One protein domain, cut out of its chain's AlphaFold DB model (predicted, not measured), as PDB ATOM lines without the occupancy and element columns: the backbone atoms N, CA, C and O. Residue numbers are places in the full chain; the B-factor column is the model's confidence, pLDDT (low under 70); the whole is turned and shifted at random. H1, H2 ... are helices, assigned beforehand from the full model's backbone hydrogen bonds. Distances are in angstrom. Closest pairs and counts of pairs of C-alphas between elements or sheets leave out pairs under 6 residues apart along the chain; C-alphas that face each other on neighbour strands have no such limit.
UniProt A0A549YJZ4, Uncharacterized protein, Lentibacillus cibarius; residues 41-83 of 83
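What this domain is: This is residues 41 to 83 of the 83 residues of an uncharacterized protein of Lentibacillus cibarius (UniProt A0A549YJZ4). Two helices, H1 and then the longer H2, follow each other end to end as one thin rod with a wide, open corner at Ser 58; neither folds back on the other. The printed part has 43 residues with two named helices and no named strand, and its class is all helix. It is extended, with a radius of gyration of the C-alphas of 17.9 A and spans of 59 by 14 by 6 A.

Where its parts are: Find C-alpha 41 at (127.833, 53.514, 91.474); from there H1, residues 41 to 57, runs 24.7 A to C-alpha 57 at (111.605, 62.664, 75.220). After Ser 58, H2, residues 59 to 82, runs 34.3 A to C-alpha 82 at (106.969, 54.316, 38.244).

How they stand to each other: Look at Ser 58, the one residue of the tight link: H1 and H2 meet only through their link. In H1 and H2 every O i to N i+4 pair is within hydrogen-bond range.

The domain as a whole: The two C-alphas farthest apart, those of Val 41 and Phe 83, are 59.6 A apart. The printed part has no cut, and no printed residue has a pLDDT under 70.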
ATOM      1  N   VAL A  41     128.940  54.383  91.923       88.62
ATOM      2  CA  VAL A  41     127.833  53.514  91.474       88.62
ATOM      3  C   VAL A  41     126.517  54.296  91.408       88.62
ATOM      4  O   VAL A  41     125.745  54.147  90.459       88.62
ATOM      5  N   GLU A  42     126.268  55.167  92.382       91.62
ATOM      6  CA  GLU A  42     125.103  56.048  92.416       91.62
ATOM      7  C   GLU A  42     125.083  57.015  91.222       91.62
ATOM      8  O   GLU A  42     124.025  57.236  90.624       91.62
ATOM      9  N   ASP A  43     126.241  57.547  90.820       89.81
ATOM     10  CA  ASP A  43     126.357  58.414  89.644       89.81
ATOM     11  C   ASP A  43     126.056  57.677  88.338       89.81
ATOM     12  O   ASP A  43     125.358  58.213  87.470       89.81
ATOM     13  N   GLN A  44     126.509  56.429  88.203       89.69
ATOM     14  CA  GLN A  44     126.177  55.583  87.053       89.69
ATOM     15  C   GLN A  44     124.672  55.324  86.957       89.69
ATOM     16  O   GLN A  44     124.087  55.474  85.879       89.69
ATOM     17  N   LEU A  45     124.036  54.991  88.085       93.75
ATOM     18  CA  LEU A  45     122.601  54.724  88.145       93.75
ATOM     19  C   LEU A  45     121.787  55.969  87.767       93.75
ATOM     20  O   LEU A  45     120.872  55.899  86.942       93.75
ATOM     21  N   ARG A  46     122.168  57.130  88.312       93.50
ATOM     22  CA  ARG A  46     121.546  58.417  87.986       93.50
ATOM     23  C   ARG A  46     121.663  58.735  86.495       93.50
ATOM     24  O   ARG A  46     120.662  59.094  85.878       93.50
ATOM     25  N   ARG A  47     122.845  58.557  85.895       90.50
ATOM     26  CA  ARG A  47     123.049  58.796  84.456       90.50
ATOM     27  C   ARG A  47     122.229  57.863  83.574       90.50
ATOM     28  O   ARG A  47     121.722  58.322  82.554       90.50
ATOM     29  N   SER A  48     122.084  56.588  83.946       92.81
ATOM     30  CA  SER A  48     121.225  55.652  83.204       92.81
ATOM     31  C   SER A  48     119.792  56.168  83.164       92.81
ATOM     32  O   SER A  48     119.205  56.309  82.093       92.81
ATOM     33  N   HIS A  49     119.262  56.562  84.322       94.12
ATOM     34  CA  HIS A  49     117.893  57.053  84.424       94.12
ATOM     35  C   HIS A  49     117.683  58.390  83.688       94.12
ATOM     36  O   HIS A  49     116.675  58.589  83.001       94.12
ATOM     37  N   GLU A  50     118.639  59.319  83.798       93.19
ATOM     38  CA  GLU A  50     118.634  60.574  83.036       93.19
ATOM     39  C   GLU A  50     118.663  60.309  81.522       93.19
ATOM     40  O   GLU A  50     117.904  60.931  80.775       93.19
ATOM     41  N   TYR A  51     119.492  59.364  81.066       91.06
ATOM     42  CA  TYR A  51     119.576  58.977  79.660       91.06
ATOM     43  C   TYR A  51     118.274  58.357  79.162       91.06
ATOM     44  O   TYR A  51     117.800  58.738  78.093       91.06
ATOM     45  N   GLU A  52     117.676  57.440  79.917       92.31
ATOM     46  CA  GLU A  52     116.401  56.810  79.567       92.31
ATOM     47  C   GLU A  52     115.288  57.854  79.443       92.31
ATOM     48  O   GLU A  52     114.612  57.938  78.415       92.31
ATOM     49  N   THR A  53     115.157  58.722  80.448       93.69
ATOM     50  CA  THR A  53     114.127  59.769  80.475       93.69
ATOM     51  C   THR A  53     114.314  60.767  79.331       93.69
ATOM     52  O   THR A  53     113.360  61.118  78.632       93.69
ATOM     53  N   SER A  54     115.551  61.222  79.118       93.38
ATOM     54  CA  SER A  54     115.884  62.146  78.035       93.38
ATOM     55  C   SER A  54     115.650  61.501  76.668       93.38
ATOM     56  O   SER A  54     114.984  62.086  75.815       93.38
ATOM     57  N   SER A  55     116.092  60.256  76.474       90.06
ATOM     58  CA  SER A  55     115.975  59.539  75.201       90.06
ATOM     59  C   SER A  55     114.527  59.321  74.785       90.06
ATOM     60  O   SER A  55     114.200  59.505  73.613       90.06
ATOM     61  N   LEU A  56     113.643  58.988  75.726       92.44
ATOM     62  CA  LEU A  56     112.210  58.869  75.445       92.44
ATOM     63  C   LEU A  56     111.588  60.204  75.019       92.44
ATOM     64  O   LEU A  56     110.659  60.223  74.215       92.44
ATOM     65  N   LYS A  57     112.112  61.325  75.523       93.06
ATOM     66  CA  LYS A  57     111.605  62.664  75.220       93.06
ATOM     67  C   LYS A  57     112.180  63.259  73.931       93.06
ATOM     68  O   LYS A  57     111.462  63.977  73.239       93.06
ATOM     69  N   SER A  58     113.450  63.008  73.615       91.88
ATOM     70  CA  SER A  58     114.132  63.614  72.462       91.88
ATOM     71  C   SER A  58     114.492  62.606  71.382       91.88
ATOM     72  O   SER A  58     114.140  62.802  70.220       91.88
ATOM     73  N   ASN A  59     115.178  61.524  71.744       93.19
ATOM     74  CA  ASN A  59     115.814  60.641  70.770       93.19
ATOM     75  C   ASN A  59     114.777  59.796  70.034       93.19
ATOM     76  O   ASN A  59     114.813  59.722  68.811       93.19
ATOM     77  N   VAL A  60     113.820  59.209  70.758       95.00
ATOM     78  CA  VAL A  60     112.767  58.380  70.158       95.00
ATOM     79  C   VAL A  60     111.877  59.201  69.212       95.00
ATOM     80  O   VAL A  60     111.736  58.793  68.057       95.00
ATOM     81  N   PRO A  61     111.333  60.373  69.601       96.25
ATOM     82  CA  PRO A  61     110.551  61.197  68.680       96.25
ATOM     83  C   PRO A  61     111.355  61.684  67.472       96.25
ATOM     84  O   PRO A  61     110.836  61.681  66.357       96.25
ATOM     85  N   LEU A  62     112.624  62.059  67.666       95.69
ATOM     86  CA  LEU A  62     113.497  62.456  66.563       95.69
ATOM     87  C   LEU A  62     113.730  61.293  65.589       95.69
ATOM     88  O   LEU A  62     113.627  61.481  64.379       95.69
ATOM     89  N   GLN A  63     113.990  60.089  66.099       93.62
ATOM     90  CA  GLN A  63     114.188  58.898  65.275       93.62
ATOM     91  C   GLN A  63     112.918  58.544  64.491       93.62
ATOM     92  O   GLN A  63     112.995  58.242  63.299       93.62
ATOM     93  N   LEU A  64     111.748  58.640  65.132       96.88
ATOM     94  CA  LEU A  64     110.451  58.467  64.474       96.88
ATOM     95  C   LEU A  64     110.231  59.508  63.373       96.88
ATOM     96  O   LEU A  64     109.761  59.152  62.296       96.88
ATOM     97  N   ALA A  65     110.602  60.767  63.608       97.25
ATOM     98  CA  ALA A  65     110.503  61.819  62.602       97.25
ATOM     99  C   ALA A  65     111.430  61.549  61.406       97.25
ATOM    100  O   ALA A  65     110.979  61.631  60.265       97.25
ATOM    101  N   ILE A  66     112.691  61.171  61.652       95.94
ATOM    102  CA  ILE A  66     113.653  60.824  60.595       95.94
ATOM    103  C   ILE A  66     113.102  59.675  59.749       95.94
ATOM    104  O   ILE A  66     112.972  59.820  58.537       95.94
ATOM    105  N   TYR A  67     112.719  58.559  60.374       96.56
ATOM    106  CA  TYR A  67     112.189  57.411  59.638       96.56
ATOM    107  C   TYR A  67     110.877  57.725  58.927       96.56
ATOM    108  O   TYR A  67     110.724  57.355  57.765       96.56
ATOM    109  N   GLY A  68     109.966  58.450  59.574       97.94
ATOM    110  CA  GLY A  68     108.715  58.883  58.963       97.94
ATOM    111  C   GLY A  68     108.958  59.695  57.691       97.94
ATOM    112  O   GLY A  68     108.439  59.347  56.633       97.94
ATOM    113  N   VAL A  69     109.809  60.723  57.764       97.75
ATOM    114  CA  VAL A  69     110.159  61.559  56.605       97.75
ATOM    115  C   VAL A  69     110.853  60.737  55.522       97.75
ATOM    116  O   VAL A  69     110.468  60.827  54.358       97.75
ATOM    117  N   THR A  70     111.840  59.909  55.873       96.38
ATOM    118  CA  THR A  70     112.561  59.088  54.891       96.38
ATOM    119  C   THR A  70     111.631  58.121  54.164       96.38
ATOM    120  O   THR A  70     111.713  58.024  52.940       96.38
ATOM    121  N   ILE A  71     110.727  57.441  54.876       97.44
ATOM    122  CA  ILE A  71     109.746  56.530  54.271       97.44
ATOM    123  C   ILE A  71     108.837  57.302  53.317       97.44
ATOM    124  O   ILE A  71     108.689  56.903  52.164       97.44
ATOM    125  N   VAL A  72     108.278  58.429  53.764       98.06
ATOM    126  CA  VAL A  72     107.378  59.255  52.949       98.06
ATOM    127  C   VAL A  72     108.076  59.733  51.674       98.06
ATOM    128  O   VAL A  72     107.556  59.516  50.582       98.06
ATOM    129  N   VAL A  73     109.274  60.314  51.781       97.44
ATOM    130  CA  VAL A  73     110.055  60.773  50.620       97.44
ATOM    131  C   VAL A  73     110.384  59.614  49.681       97.44
ATOM    132  O   VAL A  73     110.250  59.756  48.468       97.44
ATOM    133  N   SER A  74     110.761  58.453  50.221       95.75
ATOM    134  CA  SER A  74     111.074  57.270  49.410       95.75
ATOM    135  C   SER A  74     109.856  56.783  48.626       95.75
ATOM    136  O   SER A  74     109.983  56.478  47.442       95.75
ATOM    137  N   LEU A  75     108.671  56.762  49.247       97.56
ATOM    138  CA  LEU A  75     107.420  56.420  48.568       97.56
ATOM    139  C   LEU A  75     107.083  57.429  47.464       97.56
ATOM    140  O   LEU A  75     106.721  57.016  46.367       97.56
ATOM    141  N   PHE A  76     107.248  58.732  47.714       97.56
ATOM    142  CA  PHE A  76     107.030  59.764  46.694       97.56
ATOM    143  C   PHE A  76     107.962  59.604  45.492       97.56
ATOM    144  O   PHE A  76     107.500  59.613  44.354       97.56
ATOM    145  N   VAL A  77     109.263  59.422  45.737       96.31
ATOM    146  CA  VAL A  77     110.253  59.190  44.674       96.31
ATOM    147  C   VAL A  77     109.921  57.917  43.899       96.31
ATOM    148  O   VAL A  77     110.006  57.913  42.676       96.31
ATOM    149  N   PHE A  78     109.512  56.851  44.590       94.56
ATOM    150  CA  PHE A  78     109.127  55.598  43.952       94.56
ATOM    151  C   PHE A  78     107.898  55.758  43.049       94.56
ATOM    152  O   PHE A  78     107.939  55.336  41.897       94.56
ATOM    153  N   VAL A  79     106.834  56.409  43.533       97.62
ATOM    154  CA  VAL A  79     105.626  56.676  42.733       97.62
ATOM    155  C   VAL A  79     105.967  57.517  41.502       97.62
ATOM    156  O   VAL A  79     105.570  57.144  40.408       97.62
ATOM    157  N   PHE A  80     106.748  58.591  41.661       96.75
ATOM    158  CA  PHE A  80     107.196  59.442  40.550       96.75
ATOM    159  C   PHE A  80     108.104  58.715  39.548       96.75
ATOM    160  O   PHE A  80     108.182  59.083  38.385       96.75
ATOM    161  N   TYR A  81     108.853  57.711  39.997       93.88
ATOM    162  CA  TYR A  81     109.692  56.914  39.109       93.88
ATOM    163  C   TYR A  81     108.876  55.904  38.288       93.88
ATOM    164  O   TYR A  81     109.243  55.597  37.156       93.88
ATOM    165  N   VAL A  82     107.805  55.353  38.872       95.31
ATOM    166  CA  VAL A  82     106.969  54.316  38.244       95.31
ATOM    167  C   VAL A  82     105.926  54.896  37.284       95.31
ATOM    168  O   VAL A  82     105.636  54.251  36.276       95.31
ATOM    169  N   PHE A  83     105.355  56.062  37.596       92.12
ATOM    170  CA  PHE A  83     104.314  56.732  36.803       92.12
ATOM    171  C   PHE A  83     104.845  57.997  36.136       92.12
ATOM    172  O   PHE A  83     104.522  58.196  34.943       92.12
TER     173      PHE A  83